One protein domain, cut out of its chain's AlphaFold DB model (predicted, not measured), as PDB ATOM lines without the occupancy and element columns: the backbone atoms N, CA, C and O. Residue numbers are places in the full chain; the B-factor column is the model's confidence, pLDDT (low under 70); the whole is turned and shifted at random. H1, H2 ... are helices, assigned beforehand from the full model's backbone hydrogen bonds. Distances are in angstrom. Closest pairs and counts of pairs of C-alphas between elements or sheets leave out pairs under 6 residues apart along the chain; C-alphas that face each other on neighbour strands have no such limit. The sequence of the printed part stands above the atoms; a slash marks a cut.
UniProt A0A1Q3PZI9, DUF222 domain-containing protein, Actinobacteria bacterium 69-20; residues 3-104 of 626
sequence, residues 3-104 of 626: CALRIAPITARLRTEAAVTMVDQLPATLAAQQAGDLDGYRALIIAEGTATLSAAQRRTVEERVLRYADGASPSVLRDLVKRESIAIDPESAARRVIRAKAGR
ATOM      1  N   CYS A   3     133.974 127.816 128.002       58.12
ATOM      2  CA  CYS A   3     134.227 127.539 129.427       58.12
ATOM      3  C   CYS A   3     134.136 128.774 130.351       58.12
ATOM      4  O   CYS A   3     133.906 128.620 131.544       58.12
ATOM      5  N   ALA A   4     134.323 129.991 129.824       67.25
ATOM      6  CA  ALA A   4     134.189 131.234 130.588       67.25
ATOM      7  C   ALA A   4     132.736 131.741 130.627       67.25
ATOM      8  O   ALA A   4     132.312 132.282 131.639       67.25
ATOM      9  N   LEU A   5     131.972 131.516 129.553       67.69
ATOM     10  CA  LEU A   5     130.546 131.854 129.457       67.69
ATOM     11  C   LEU A   5     129.614 130.736 129.971       67.69
ATOM     12  O   LEU A   5     128.401 130.882 129.902       67.69
ATOM     13  N   ARG A   6     130.170 129.607 130.439       68.31
ATOM     14  CA  ARG A   6     129.449 128.375 130.828       68.31
ATOM     15  C   ARG A   6     128.524 127.797 129.737       68.31
ATOM     16  O   ARG A   6     127.610 127.040 130.043       68.31
ATOM     17  N   ILE A   7     128.792 128.100 128.463       71.19
ATOM     18  CA  ILE A   7     128.072 127.535 127.307       71.19
ATOM     19  C   ILE A   7     128.900 126.445 126.621       71.19
ATOM     20  O   ILE A   7     130.136 126.462 126.671       71.19
ATOM     21  N   ALA A   8     128.224 125.521 125.936       69.00
ATOM     22  CA  ALA A   8     128.880 124.441 125.206       69.00
ATOM     23  C   ALA A   8     129.896 124.987 124.172       69.00
ATOM     24  O   ALA A   8     129.628 126.016 123.538       69.00
ATOM     25  N   PRO A   9     131.046 124.315 123.947       62.34
ATOM     26  CA  PRO A   9     132.072 124.791 123.014       62.34
ATOM     27  C   PRO A   9     131.542 125.052 121.598       62.34
ATOM     28  O   PRO A   9     131.919 126.046 120.983       62.34
ATOM     29  N   ILE A  10     130.615 124.210 121.123       70.69
ATOM     30  CA  ILE A  10     129.929 124.370 119.833       70.69
ATOM     31  C   ILE A  10     129.128 125.681 119.765       70.69
ATOM     32  O   ILE A  10     129.300 126.450 118.826       70.69
ATOM     33  N   THR A  11     128.338 125.999 120.794       68.69
ATOM     34  CA  THR A  11     127.537 127.232 120.882       68.69
ATOM     35  C   THR A  11     128.417 128.480 120.931       68.69
ATOM     36  O   THR A  11     128.091 129.493 120.319       68.69
ATOM     37  N   ALA A  12     129.551 128.412 121.637       71.88
ATOM     38  CA  ALA A  12     130.515 129.507 121.670       71.88
ATOM     39  C   ALA A  12     131.177 129.741 120.304       71.88
ATOM     40  O   ALA A  12     131.386 130.892 119.921       71.88
ATOM     41  N   ARG A  13     131.493 128.663 119.573       76.12
ATOM     42  CA  ARG A  13     132.075 128.744 118.229       76.12
ATOM     43  C   ARG A  13     131.080 129.366 117.248       76.12
ATOM     44  O   ARG A  13     131.378 130.429 116.719       76.12
ATOM     45  N   LEU A  14     129.870 128.807 117.145       73.62
ATOM     46  CA  LEU A  14     128.810 129.282 116.245       73.62
ATOM     47  C   LEU A  14     128.470 130.765 116.462       73.62
ATOM     48  O   LEU A  14     128.407 131.525 115.502       73.62
ATOM     49  N   ARG A  15     128.335 131.217 117.719       77.75
ATOM     50  CA  ARG A  15     128.095 132.643 118.026       77.75
ATOM     51  C   ARG A  15     129.241 133.556 117.577       77.75
ATOM     52  O   ARG A  15     128.982 134.683 117.169       77.75
ATOM     53  N   THR A  16     130.486 133.086 117.648       82.00
ATOM     54  CA  THR A  16     131.661 133.858 117.201       82.00
ATOM     55  C   THR A  16     131.748 133.877 115.671       82.00
ATOM     56  O   THR A  16     131.934 134.937 115.082       82.00
ATOM     57  N   GLU A  17     131.545 132.722 115.030       81.00
ATOM     58  CA  GLU A  17     131.516 132.549 113.570       81.00
ATOM     59  C   GLU A  17     130.422 133.426 112.931       81.00
ATOM     60  O   GLU A  17     130.688 134.138 111.960       81.00
ATOM     61  N   ALA A  18     129.221 133.453 113.519       77.88
ATOM     62  CA  ALA A  18     128.121 134.311 113.085       77.88
ATOM     63  C   ALA A  18     128.420 135.808 113.292       77.88
ATOM     64  O   ALA A  18     128.202 136.595 112.375       77.88
ATOM     65  N   ALA A  19     128.961 136.209 114.449       82.56
ATOM     66  CA  ALA A  19     129.275 137.614 114.726       82.56
ATOM     67  C   ALA A  19     130.311 138.190 113.743       82.56
ATOM     68  O   ALA A  19     130.086 139.259 113.182       82.56
ATOM     69  N   VAL A  20     131.401 137.459 113.476       85.94
ATOM     70  CA  VAL A  20     132.409 137.850 112.472       85.94
ATOM     71  C   VAL A  20     131.788 137.898 111.070       85.94
ATOM     72  O   VAL A  20     131.991 138.860 110.336       85.94
ATOM     73  N   THR A  21     130.951 136.915 110.720       85.12
ATOM     74  CA  THR A  21     130.233 136.897 109.433       85.12
ATOM     75  C   THR A  21     129.355 138.140 109.236       85.12
ATOM     76  O   THR A  21     129.347 138.701 108.142       85.12
ATOM     77  N   MET A  22     128.633 138.592 110.269       86.31
ATOM     78  CA  MET A  22     127.763 139.774 110.165       86.31
ATOM     79  C   MET A  22     128.536 141.094 110.060       86.31
ATOM     80  O   MET A  22     128.064 142.007 109.394       86.31
ATOM     81  N   VAL A  23     129.728 141.197 110.655       87.81
ATOM     82  CA  VAL A  23     130.581 142.392 110.515       87.81
ATOM     83  C   VAL A  23     131.260 142.436 109.141       87.81
ATOM     84  O   VAL A  23     131.179 143.449 108.452       87.81
ATOM     85  N   ASP A  24     131.890 141.337 108.717       86.50
ATOM     86  CA  ASP A  24     132.785 141.341 107.550       86.50
ATOM     87  C   ASP A  24     132.080 141.033 106.214       86.50
ATOM     88  O   ASP A  24     132.601 141.352 105.141       86.50
ATOM     89  N   GLN A  25     130.937 140.333 106.245       88.38
ATOM     90  CA  GLN A  25     130.351 139.701 105.049       88.38
ATOM     91  C   GLN A  25     128.849 139.951 104.853       88.38
ATOM     92  O   GLN A  25     128.370 139.720 103.743       88.38
ATOM     93  N   LEU A  26     128.131 140.410 105.886       92.25
ATOM     94  CA  LEU A  26     126.698 140.745 105.847       92.25
ATOM     95  C   LEU A  26     126.386 142.085 106.567       92.25
ATOM     96  O   LEU A  26     125.599 142.120 107.524       92.25
ATOM     97  N   PRO A  27     127.023 143.202 106.156       92.69
ATOM     98  CA  PRO A  27     126.904 144.480 106.851       92.69
ATOM     99  C   PRO A  27     125.507 145.108 106.733       92.69
ATOM    100  O   PRO A  27     125.106 145.845 107.631       92.69
ATOM    101  N   ALA A  28     124.742 144.824 105.671       92.88
ATOM    102  CA  ALA A  28     123.383 145.353 105.532       92.88
ATOM    103  C   ALA A  28     122.388 144.605 106.438       92.88
ATOM    104  O   ALA A  28     121.475 145.215 106.987       92.88
ATOM    105  N   THR A  29     122.611 143.310 106.673       93.50
ATOM    106  CA  THR A  29     121.886 142.498 107.660       93.50
ATOM    107  C   THR A  29     122.165 143.001 109.073       93.50
ATOM    108  O   THR A  29     121.239 143.150 109.867       93.50
ATOM    109  N   LEU A  30     123.429 143.323 109.380       93.25
ATOM    110  CA  LEU A  30     123.809 143.937 110.652       93.25
ATOM    111  C   LEU A  30     123.174 145.327 110.830       93.25
ATOM    112  O   LEU A  30     122.672 145.623 111.912       93.25
ATOM    113  N   ALA A  31     123.138 146.154 109.781       92.94
ATOM    114  CA  ALA A  31     122.486 147.464 109.810       92.94
ATOM    115  C   ALA A  31     120.964 147.356 110.030       92.94
ATOM    116  O   ALA A  31     120.435 148.026 110.911       92.94
ATOM    117  N   ALA A  32     120.274 146.458 109.317       91.81
ATOM    118  CA  ALA A  32     118.847 146.182 109.519       91.81
ATOM    119  C   ALA A  32     118.551 145.625 110.928       91.81
ATOM    120  O   ALA A  32     117.521 145.936 111.526       91.81
ATOM    121  N   GLN A  33     119.478 144.851 111.509       93.00
ATOM    122  CA  GLN A  33     119.374 144.397 112.899       93.00
ATOM    123  C   GLN A  33     119.589 145.536 113.916       93.00
ATOM    124  O   GLN A  33     119.027 145.509 115.009       93.00
ATOM    125  N   GLN A  34     120.407 146.538 113.580       92.88
ATOM    126  CA  GLN A  34     120.639 147.724 114.415       92.88
ATOM    127  C   GLN A  34     119.511 148.761 114.301       92.88
ATOM    128  O   GLN A  34     119.235 149.453 115.279       92.88
ATOM    129  N   ALA A  35     118.851 148.851 113.143       91.38
ATOM    130  CA  ALA A  35     117.671 149.687 112.921       91.38
ATOM    131  C   ALA A  35     116.405 149.122 113.597       91.38
ATOM    132  O   ALA A  35     115.565 149.887 114.063       91.38
ATOM    133  N   GLY A  36     116.302 147.791 113.698       89.00
ATOM    134  CA  GLY A  36     115.174 147.077 114.309       89.00
ATOM    135  C   GLY A  36     114.269 146.353 113.307       89.00
ATOM    136  O   GLY A  36     113.437 145.547 113.722       89.00
ATOM    137  N   ASP A  37     114.474 146.571 112.004       88.06
ATOM    138  CA  ASP A  37     113.763 145.893 110.907       88.06
ATOM    139  C   ASP A  37     113.924 144.360 111.003       88.06
ATOM    140  O   ASP A  37     112.998 143.581 110.742       88.06
ATOM    141  N   LEU A  38     115.109 143.918 111.450       91.94
ATOM    142  CA  LEU A  38     115.418 142.534 111.800       91.94
ATOM    143  C   LEU A  38     115.685 142.365 113.298       91.94
ATOM    144  O   LEU A  38     116.423 143.124 113.919       91.94
ATOM    145  N   ASP A  39     115.175 141.276 113.865       89.81
ATOM    146  CA  ASP A  39     115.657 140.767 115.148       89.81
ATOM    147  C   ASP A  39     116.900 139.876 114.956       89.81
ATOM    148  O   ASP A  39     117.199 139.388 113.861       89.81
ATOM    149  N   GLY A  40     117.622 139.620 116.049       86.94
ATOM    150  CA  GLY A  40     118.851 138.821 116.022       86.94
ATOM    151  C   GLY A  40     118.671 137.350 115.617       86.94
ATOM    152  O   GLY A  40     119.652 136.722 115.225       86.94
ATOM    153  N   TYR A  41     117.458 136.786 115.676       88.06
ATOM    154  CA  TYR A  41     117.187 135.424 115.203       88.06
ATOM    155  C   TYR A  41     116.946 135.400 113.685       88.06
ATOM    156  O   TYR A  41     117.518 134.552 112.996       88.06
ATOM    157  N   ARG A  42     116.202 136.372 113.133       91.19
ATOM    158  CA  ARG A  42     116.105 136.574 111.675       91.19
ATOM    159  C   ARG A  42     117.466 136.913 111.050       91.19
ATOM    160  O   ARG A  42     117.803 136.338 110.017       91.19
ATOM    161  N   ALA A  43     118.290 137.741 111.694       91.00
ATOM    162  CA  ALA A  43     119.656 138.021 111.234       91.00
ATOM    163  C   ALA A  43     120.549 136.759 111.219       91.00
ATOM    164  O   ALA A  43     121.225 136.483 110.222       91.00
ATOM    165  N   LEU A  44     120.486 135.926 112.270       88.56
ATOM    166  CA  LEU A  44     121.190 134.635 112.328       88.56
ATOM    167  C   LEU A  44     120.789 133.684 111.191       88.56
ATOM    168  O   LEU A  44     121.661 133.042 110.612       88.56
ATOM    169  N   ILE A  45     119.506 133.633 110.817       90.88
ATOM    170  CA  ILE A  45     119.024 132.814 109.689       90.88
ATOM    171  C   ILE A  45     119.709 133.198 108.367       90.88
ATOM    172  O   ILE A  45     120.043 132.316 107.573       90.88
ATOM    173  N   ILE A  46     119.965 134.490 108.134       91.06
ATOM    174  CA  ILE A  46     120.676 134.970 106.939       91.06
ATOM    175  C   ILE A  46     122.173 134.614 107.030       91.06
ATOM    176  O   ILE A  46     122.752 134.114 106.061       91.06
ATOM    177  N   ALA A  47     122.794 134.789 108.202       89.31
ATOM    178  CA  ALA A  47     124.207 134.474 108.432       89.31
ATOM    179  C   ALA A  47     124.539 132.975 108.288       89.31
ATOM    180  O   ALA A  47     125.530 132.624 107.636       89.31
ATOM    181  N   GLU A  48     123.699 132.103 108.852       86.06
ATOM    182  CA  GLU A  48     123.823 130.643 108.778       86.06
ATOM    183  C   GLU A  48     123.407 130.102 107.403       86.06
ATOM    184  O   GLU A  48     124.123 129.293 106.814       86.06
ATOM    185  N   GLY A  49     122.289 130.573 106.840       86.25
ATOM    186  CA  GLY A  49     121.800 130.108 105.538       86.25
ATOM    187  C   GLY A  49     122.758 130.424 104.383       86.25
ATOM    188  O   GLY A  49     122.901 129.620 103.460       86.25
ATOM    189  N   THR A  50     123.488 131.539 104.468       89.88
ATOM    190  CA  THR A  50     124.522 131.915 103.487       89.88
ATOM    191  C   THR A  50     125.924 131.378 103.814       89.88
ATOM    192  O   THR A  50     126.866 131.660 103.074       89.88
ATOM    193  N   ALA A  51     126.100 130.577 104.877       83.88
ATOM    194  CA  ALA A  51     127.415 130.190 105.419       83.88
ATOM    195  C   ALA A  51     128.364 129.470 104.441       83.88
ATOM    196  O   ALA A  51     129.567 129.406 104.684       83.88
ATOM    197  N   THR A  52     127.838 128.921 103.343       81.12
ATOM    198  CA  THR A  52     128.609 128.170 102.334       81.12
ATOM    199  C   THR A  52     128.900 128.958 101.053       81.12
ATOM    200  O   THR A  52     129.333 128.366 100.068       81.12
ATOM    201  N   LEU A  53     128.646 130.270 101.050       86.56
ATOM    202  CA  LEU A  53     128.869 131.170  99.918       86.56
ATOM    203  C   LEU A  53     130.100 132.060 100.139       86.56
ATOM    204  O   LEU A  53     130.425 132.430 101.271       86.56
ATOM    205  N   SER A  54     130.763 132.453  99.049       88.94
ATOM    206  CA  SER A  54     131.830 133.462  99.088       88.94
ATOM    207  C   SER A  54     131.291 134.836  99.508       88.94
ATOM    208  O   SER A  54     130.124 135.151  99.279       88.94
ATOM    209  N   ALA A  55     132.144 135.705 100.061       86.38
ATOM    210  CA  ALA A  55     131.737 137.040 100.517       86.38
ATOM    211  C   ALA A  55     131.105 137.921  99.412       86.38
ATOM    212  O   ALA A  55     130.318 138.814  99.718       86.38
ATOM    213  N   ALA A  56     131.403 137.666  98.131       87.44
ATOM    214  CA  ALA A  56     130.723 138.315  97.010       87.44
ATOM    215  C   ALA A  56     129.292 137.777  96.822       87.44
ATOM    216  O   ALA A  56     128.341 138.554  96.839       87.44
ATOM    217  N   GLN A  57     129.133 136.450  96.728       90.81
ATOM    218  CA  GLN A  57     127.823 135.791  96.623       90.81
ATOM    219  C   GLN A  57     126.920 136.093  97.835       90.81
ATOM    220  O   GLN A  57     125.716 136.268  97.663       90.81
ATOM    221  N   ARG A  58     127.490 136.195  99.047       91.00
ATOM    222  CA  ARG A  58     126.762 136.569 100.273       91.00
ATOM    223  C   ARG A  58     126.088 137.929 100.151       91.00
ATOM    224  O   ARG A  58     124.891 137.998 100.398       91.00
ATOM    225  N   ARG A  59     126.808 138.965  99.703       89.75
ATOM    226  CA  ARG A  59     126.231 140.302  99.464       89.75
ATOM    227  C   ARG A  59     125.110 140.263  98.420       89.75
ATOM    228  O   ARG A  59     124.075 140.889  98.605       89.75
ATOM    229  N   THR A  60     125.254 139.454  97.366       90.75
ATOM    230  CA  THR A  60     124.186 139.275  96.365       90.75
ATOM    231  C   THR A  60     122.950 138.554  96.920       90.75
ATOM    232  O   THR A  60     121.839 138.882  96.513       90.75
ATOM    233  N   VAL A  61     123.099 137.596  97.847       92.06
ATOM    234  CA  VAL A  61     121.950 137.011  98.567       92.06
ATOM    235  C   VAL A  61     121.346 138.029  99.533       92.06
ATOM    236  O   VAL A  61     120.134 138.213  99.528       92.06
ATOM    237  N   GLU A  62     122.171 138.713 100.321       93.81
ATOM    238  CA  GLU A  62     121.775 139.738 101.289       93.81
ATOM    239  C   GLU A  62     120.890 140.817 100.654       93.81
ATOM    240  O   GLU A  62     119.747 140.995 101.073       93.81
ATOM    241  N   GLU A  63     121.354 141.461  99.581       92.06
ATOM    242  CA  GLU A  63     120.584 142.480  98.860       92.06
ATOM    243  C   GLU A  63     119.224 141.981  98.356       92.06
ATOM    244  O   GLU A  63     118.284 142.768  98.259       92.06
ATOM    245  N   ARG A  64     119.109 140.698  97.988       93.19
ATOM    246  CA  ARG A  64     117.857 140.104  97.492       93.19
ATOM    247  C   ARG A  64     116.922 139.693  98.620       93.19
ATOM    248  O   ARG A  64     115.716 139.875  98.496       93.19
ATOM    249  N   VAL A  65     117.474 139.145  99.700       93.62
ATOM    250  CA  VAL A  65     116.727 138.682 100.872       93.62
ATOM    251  C   VAL A  65     116.157 139.868 101.643       93.62
ATOM    252  O   VAL A  65     114.969 139.859 101.950       93.62
ATOM    253  N   LEU A  66     116.959 140.909 101.904       93.00
ATOM    254  CA  LEU A  66     116.546 142.049 102.731       93.00
ATOM    255  C   LEU A  66     115.337 142.810 102.164       93.00
ATOM    256  O   LEU A  66     114.509 143.276 102.941       93.00
ATOM    257  N   ARG A  67     115.153 142.830 100.833       91.25
ATOM    258  CA  ARG A  67     113.961 143.393 100.151       91.25
ATOM    259  C   ARG A  67     112.632 142.768 100.592       91.25
ATOM    260  O   ARG A  67     111.586 143.358 100.347       91.25
ATOM    261  N   TYR A  68     112.678 141.580 101.194       87.69
ATOM    262  CA  TYR A  68     111.517 140.820 101.654       87.69
ATOM    263  C   TYR A  68     111.723 140.241 103.066       87.69
ATOM    264  O   TYR A  68     111.059 139.271 103.420       87.69
ATOM    265  N   ALA A  69     112.682 140.759 103.847       85.12
ATOM    266  CA  ALA A  69     113.007 140.225 105.175       85.12
ATOM    267  C   ALA A  69     112.281 140.957 106.319       85.12
ATOM    268  O   ALA A  69     112.050 140.360 107.377       85.12
ATOM    269  N   ASP A  70     111.888 142.215 106.099       85.25
ATOM    270  CA  ASP A  70     110.887 142.890 106.929       85.25
ATOM    271  C   ASP A  70     109.516 142.203 106.773       85.25
ATOM    272  O   ASP A  70     109.198 141.648 105.718       85.25
ATOM    273  N   GLY A  71     108.744 142.138 107.859       82.19
ATOM    274  CA  GLY A  71     107.483 141.392 107.969       82.19
ATOM    275  C   GLY A  71     107.573 139.860 107.813       82.19
ATOM    276  O   GLY A  71     106.647 139.151 108.210       82.19
ATOM    277  N   ALA A  72     108.659 139.310 107.262       87.69
ATOM    278  CA  ALA A  72     108.772 137.883 106.972       87.69
ATOM    279  C   ALA A  72     108.957 137.023 108.229       87.69
ATOM    280  O   ALA A  72     109.838 137.257 109.059       87.69
ATOM    281  N   SER A  73     108.175 135.945 108.328       90.12
ATOM    282  CA  SER A  73     108.339 134.963 109.401       90.12
ATOM    283  C   SER A  73     109.659 134.182 109.251       90.12
ATOM    284  O   SER A  73     110.132 133.973 108.128       90.12
ATOM    285  N   PRO A  74     110.247 133.662 110.348       89.62
ATOM    286  CA  PRO A  74     111.511 132.922 110.296       89.62
ATOM    287  C   PRO A  74     111.535 131.723 109.333       89.62
ATOM    288  O   PRO A  74     112.598 131.370 108.824       89.62
ATOM    289  N   SER A  75     110.389 131.091 109.058       82.19
ATOM    290  CA  SER A  75     110.306 130.001 108.072       82.19
ATOM    291  C   SER A  75     110.299 130.513 106.632       82.19
ATOM    292  O   SER A  75     111.074 130.007 105.824       82.19
ATOM    293  N   VAL A  76     109.534 131.570 106.334       88.31
ATOM    294  CA  VAL A  76     109.564 132.230 105.015       88.31
ATOM    295  C   VAL A  76     110.966 132.767 104.713       88.31
ATOM    296  O   VAL A  76     111.472 132.582 103.608       88.31
ATOM    297  N   LEU A  77     111.636 133.349 105.714       92.62
ATOM    298  CA  LEU A  77     113.008 133.838 105.585       92.62
ATOM    299  C   LEU A  77     114.013 132.702 105.323       92.62
ATOM    300  O   LEU A  77     114.862 132.841 104.444       92.62
ATOM    301  N   ARG A  78     113.898 131.559 106.020       90.38
ATOM    302  CA  ARG A  78     114.730 130.368 105.749       90.38
ATOM    303  C   ARG A  78     114.569 129.878 104.310       90.38
ATOM    304  O   ARG A  78     115.576 129.627 103.649       90.38
ATOM    305  N   ASP A  79     113.340 129.776 103.810       86.75
ATOM    306  CA  ASP A  79     113.088 129.313 102.442       86.75
ATOM    307  C   ASP A  79     113.531 130.330 101.379       86.75
ATOM    308  O   ASP A  79     114.043 129.928 100.332       86.75
ATOM    309  N   LEU A  80     113.425 131.634 101.654       90.88
ATOM    310  CA  LEU A  80     113.942 132.693 100.784       90.88
ATOM    311  C   LEU A  80     115.478 132.666 100.700       90.88
ATOM    312  O   LEU A  80     116.028 132.597  99.602       90.88
ATOM    313  N   VAL A  81     116.178 132.642 101.844       92.06
ATOM    314  CA  VAL A  81     117.651 132.545 101.893       92.06
ATOM    315  C   VAL A  81     118.132 131.273 101.192       92.06
ATOM    316  O   VAL A  81     119.090 131.317 100.417       92.06
ATOM    317  N   LYS A  82     117.447 130.144 101.409       86.62
ATOM    318  CA  LYS A  82     117.732 128.859 100.757       86.62
ATOM    319  C   LYS A  82     117.521 128.924  99.241       86.62
ATOM    320  O   LYS A  82     118.373 128.430  98.508       86.62
ATOM    321  N   ARG A  83     116.438 129.554  98.766       89.00
ATOM    322  CA  ARG A  83     116.151 129.756  97.335       89.00
ATOM    323  C   ARG A  83     117.250 130.572  96.660       89.00
ATOM    324  O   ARG A  83     117.848 130.093  95.701       89.00
ATOM    325  N   GLU A  84     117.569 131.752  97.190       91.25
ATOM    326  CA  GLU A  84     118.591 132.627  96.600       91.25
ATOM    327  C   GLU A  84     119.993 132.000  96.655       91.25
ATOM    328  O   GLU A  84     120.736 132.062  95.677       91.25
ATOM    329  N   SER A  85     120.332 131.295  97.740       87.94
ATOM    330  CA  SER A  85     121.616 130.583  97.877       87.94
ATOM    331  C   SER A  85     121.762 129.362  96.955       87.94
ATOM    332  O   SER A  85     122.879 128.888  96.737       87.94
ATOM    333  N   ILE A  86     120.655 128.827  96.426       85.12
ATOM    334  CA  ILE A  86     120.652 127.794  95.377       85.12
ATOM    335  C   ILE A  86     120.696 128.449  93.989       85.12
ATOM    336  O   ILE A  86     121.431 127.977  93.130       85.12
ATOM    337  N   ALA A  87     119.972 129.552  93.779       86.31
ATOM    338  CA  ALA A  87     119.951 130.278  92.508       86.31
ATOM    339  C   ALA A  87     121.300 130.940  92.157       86.31
ATOM    340  O   ALA A  87     121.635 131.058  90.982       86.31
ATOM    341  N   ILE A  88     122.072 131.365  93.163       88.31
ATOM    342  CA  ILE A  88     123.397 131.993  93.000       88.31
ATOM    343  C   ILE A  88     124.543 130.966  92.941       88.31
ATOM    344  O   ILE A  88     125.619 131.283  92.436       88.31
ATOM    345  N   ASP A  89     124.336 129.737  93.430       84.12
ATOM    346  CA  ASP A  89     125.334 128.664  93.341       84.12
ATOM    347  C   ASP A  89     124.692 127.258  93.288       84.12
ATOM    348  O   ASP A  89     124.658 126.531  94.296       84.12
ATOM    349  N   PRO A  90     124.160 126.855  92.115       78.56
ATOM    350  CA  PRO A  90     123.514 125.558  91.939       78.56
ATOM    351  C   PRO A  90     124.515 124.391  91.953       78.56
ATOM    352  O   PRO A  90     124.175 123.300  92.412       78.56
ATOM    353  N   GLU A  91     125.765 124.599  91.530       75.25
ATOM    354  CA  GLU A  91     126.798 123.554  91.551       75.25
ATOM    355  C   GLU A  91     127.273 123.247  92.972       75.25
ATOM    356  O   GLU A  91     127.414 122.083  93.359       75.25
ATOM    357  N   SER A  92     127.492 124.267  93.805       72.00
ATOM    358  CA  SER A  92     127.717 124.051  95.233       72.00
ATOM    359  C   SER A  92     126.461 123.511  95.910       72.00
ATOM    360  O   SER A  92     126.597 122.694  96.814       72.00
ATOM    361  N   ALA A  93     125.244 123.855  95.468       71.25
ATOM    362  CA  ALA A  93     124.026 123.214  95.971       71.25
ATOM    363  C   ALA A  93     124.006 121.703  95.682       71.25
ATOM    364  O   ALA A  93     123.807 120.917  96.609       71.25
ATOM    365  N   ALA A  94     124.303 121.283  94.450       68.44
ATOM    366  CA  ALA A  94     124.408 119.873  94.080       68.44
ATOM    367  C   ALA A  94     125.511 119.150  94.880       68.44
ATOM    368  O   ALA A  94     125.260 118.110  95.493       68.44
ATOM    369  N   ARG A  95     126.710 119.743  94.981       74.69
ATOM    370  CA  ARG A  95     127.819 119.203  95.793       74.69
ATOM    371  C   ARG A  95     127.472 119.127  97.288       74.69
ATOM    372  O   ARG A  95     127.845 118.155  97.947       74.69
ATOM    373  N   ARG A  96     126.709 120.090  97.825       70.25
ATOM    374  CA  ARG A  96     126.161 120.054  99.196       70.25
ATOM    375  C   ARG A  96     125.165 118.907  99.374       70.25
ATOM    376  O   ARG A  96     125.244 118.237 100.397       70.25
ATOM    377  N   VAL A  97     124.295 118.617  98.401       66.81
ATOM    378  CA  VAL A  97     123.381 117.453  98.454       66.81
ATOM    379  C   VAL A  97     124.156 116.133  98.448       66.81
ATOM    380  O   VAL A  97     123.862 115.262  99.264       66.81
ATOM    381  N   ILE A  98     125.185 115.992  97.605       67.62
ATOM    382  CA  ILE A  98     126.049 114.798  97.584       67.62
ATOM    383  C   ILE A  98     126.749 114.615  98.943       67.62
ATOM    384  O   ILE A  98     126.692 113.535  99.532       67.62
ATOM    385  N   ARG A  99     127.338 115.683  99.499       68.75
ATOM    386  CA  ARG A  99     127.993 115.654 100.820       68.75
ATOM    387  C   ARG A  99     127.006 115.400 101.969       68.75
ATOM    388  O   ARG A  99     127.341 114.670 102.894       68.75
ATOM    389  N   ALA A 100     125.788 115.937 101.906       68.00
ATOM    390  CA  ALA A 100     124.738 115.671 102.891       68.00
ATOM    391  C   ALA A 100     124.270 114.206 102.842       68.00
ATOM    392  O   ALA A 100     124.145 113.575 103.888       68.00
ATOM    393  N   LYS A 101     124.116 113.621 101.643       71.56
ATOM    394  CA  LYS A 101     123.867 112.179 101.480       71.56
ATOM    395  C   LYS A 101     125.024 111.322 102.005       71.56
ATOM    396  O   LYS A 101     124.774 110.229 102.510       71.56
ATOM    397  N   ALA A 102     126.274 111.788 101.935       72.81
ATOM    398  CA  ALA A 102     127.408 111.117 102.579       72.81
ATOM    399  C   ALA A 102     127.359 111.218 104.119       72.81
ATOM    400  O   ALA A 102     127.687 110.251 104.796       72.81
ATOM    401  N   GLY A 103     126.874 112.339 104.663       73.75
ATOM    402  CA  GLY A 103     126.649 112.558 106.099       73.75
ATOM    403  C   GLY A 103     125.375 111.929 106.684       73.75
ATOM    404  O   GLY A 103     125.024 112.246 107.820       73.75
ATOM    405  N   ARG A 104     124.671 111.069 105.934       84.44
ATOM    406  CA  ARG A 104     123.468 110.360 106.406       84.44
ATOM    407  C   ARG A 104     123.778 109.469 107.613       84.44
ATOM    408  O   ARG A 104     124.831 108.833 107.664       84.44
TER     409      ARG A 104
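This is residues 3 to 104 of the 626 residues of the protein "DUF222 domain-containing protein" of Actinobacteria bacterium 69-20 (UniProt A0A1Q3PZI9). H2, H3, H4 and H5 make a small skewed core, with H3 packed between H2 and H5 and H4 slanting across to touch both of these. H1 and H6 run off this core as two separate arms toward the same side, where residues 5 to 11 and 97 to 104 stick out. The 102 printed residues hold six named helices, H1 to H6 in chain order, and no named strand: all helix. The whole is compact, with a radius of gyration of the C-alphas of 14.3 A and spans of 36 by 36 by 24 A.

Start at H1, residues 9 to 24, which with residues 18 to 22 alone touches H3, residues 40 to 49, about perpendicular at 89 degrees; the closest C-alphas, of Ala 18 and Ala 47, are 6.1 A apart. H2, residues 27 to 35, forms a helical hairpin with H3, a shallow tilt of 14 degrees, closest at C-alphas 29 and 43, 6.1 A. H3 also touches H5, residues 74 to 87, which runs the same way at a shallow tilt of 26 degrees; look for the closest C-alphas at Arg 42 and Pro 74, 6.0 A apart. H4, residues 55 to 66, forms a helical hairpin with H5, closest at C-alphas 61 and 84, 5.9 A. H6, residues 90 to 102, and H5 only just touch, only at the corner, with 3 pairs of C-alphas within 8 A; the closest, 86 and 93, are 5.7 A apart. H1 and H6 are apart. Every O i to N i+4 pair is within hydrogen-bond range except in H4, with 6 of 8.

Find C-alpha 9 at (132.072, 124.791, 123.014); from there H1 runs 22.7 A. H5 spans 19.9 A, and H6 runs 18.4 A to C-alpha 102 at (127.408, 111.117, 102.579). H4 spans 16.1 A, H3 13.9 A and H2 12.2 A.

The C-alphas of Ala 35 and Ala 102 are the farthest apart, 41.1 A. The printed part has no cut and no long link. In the B-factor column, pLDDT is under 70 at residues 3 to 6, 8 to 9, 11, 94 and 97 to 100.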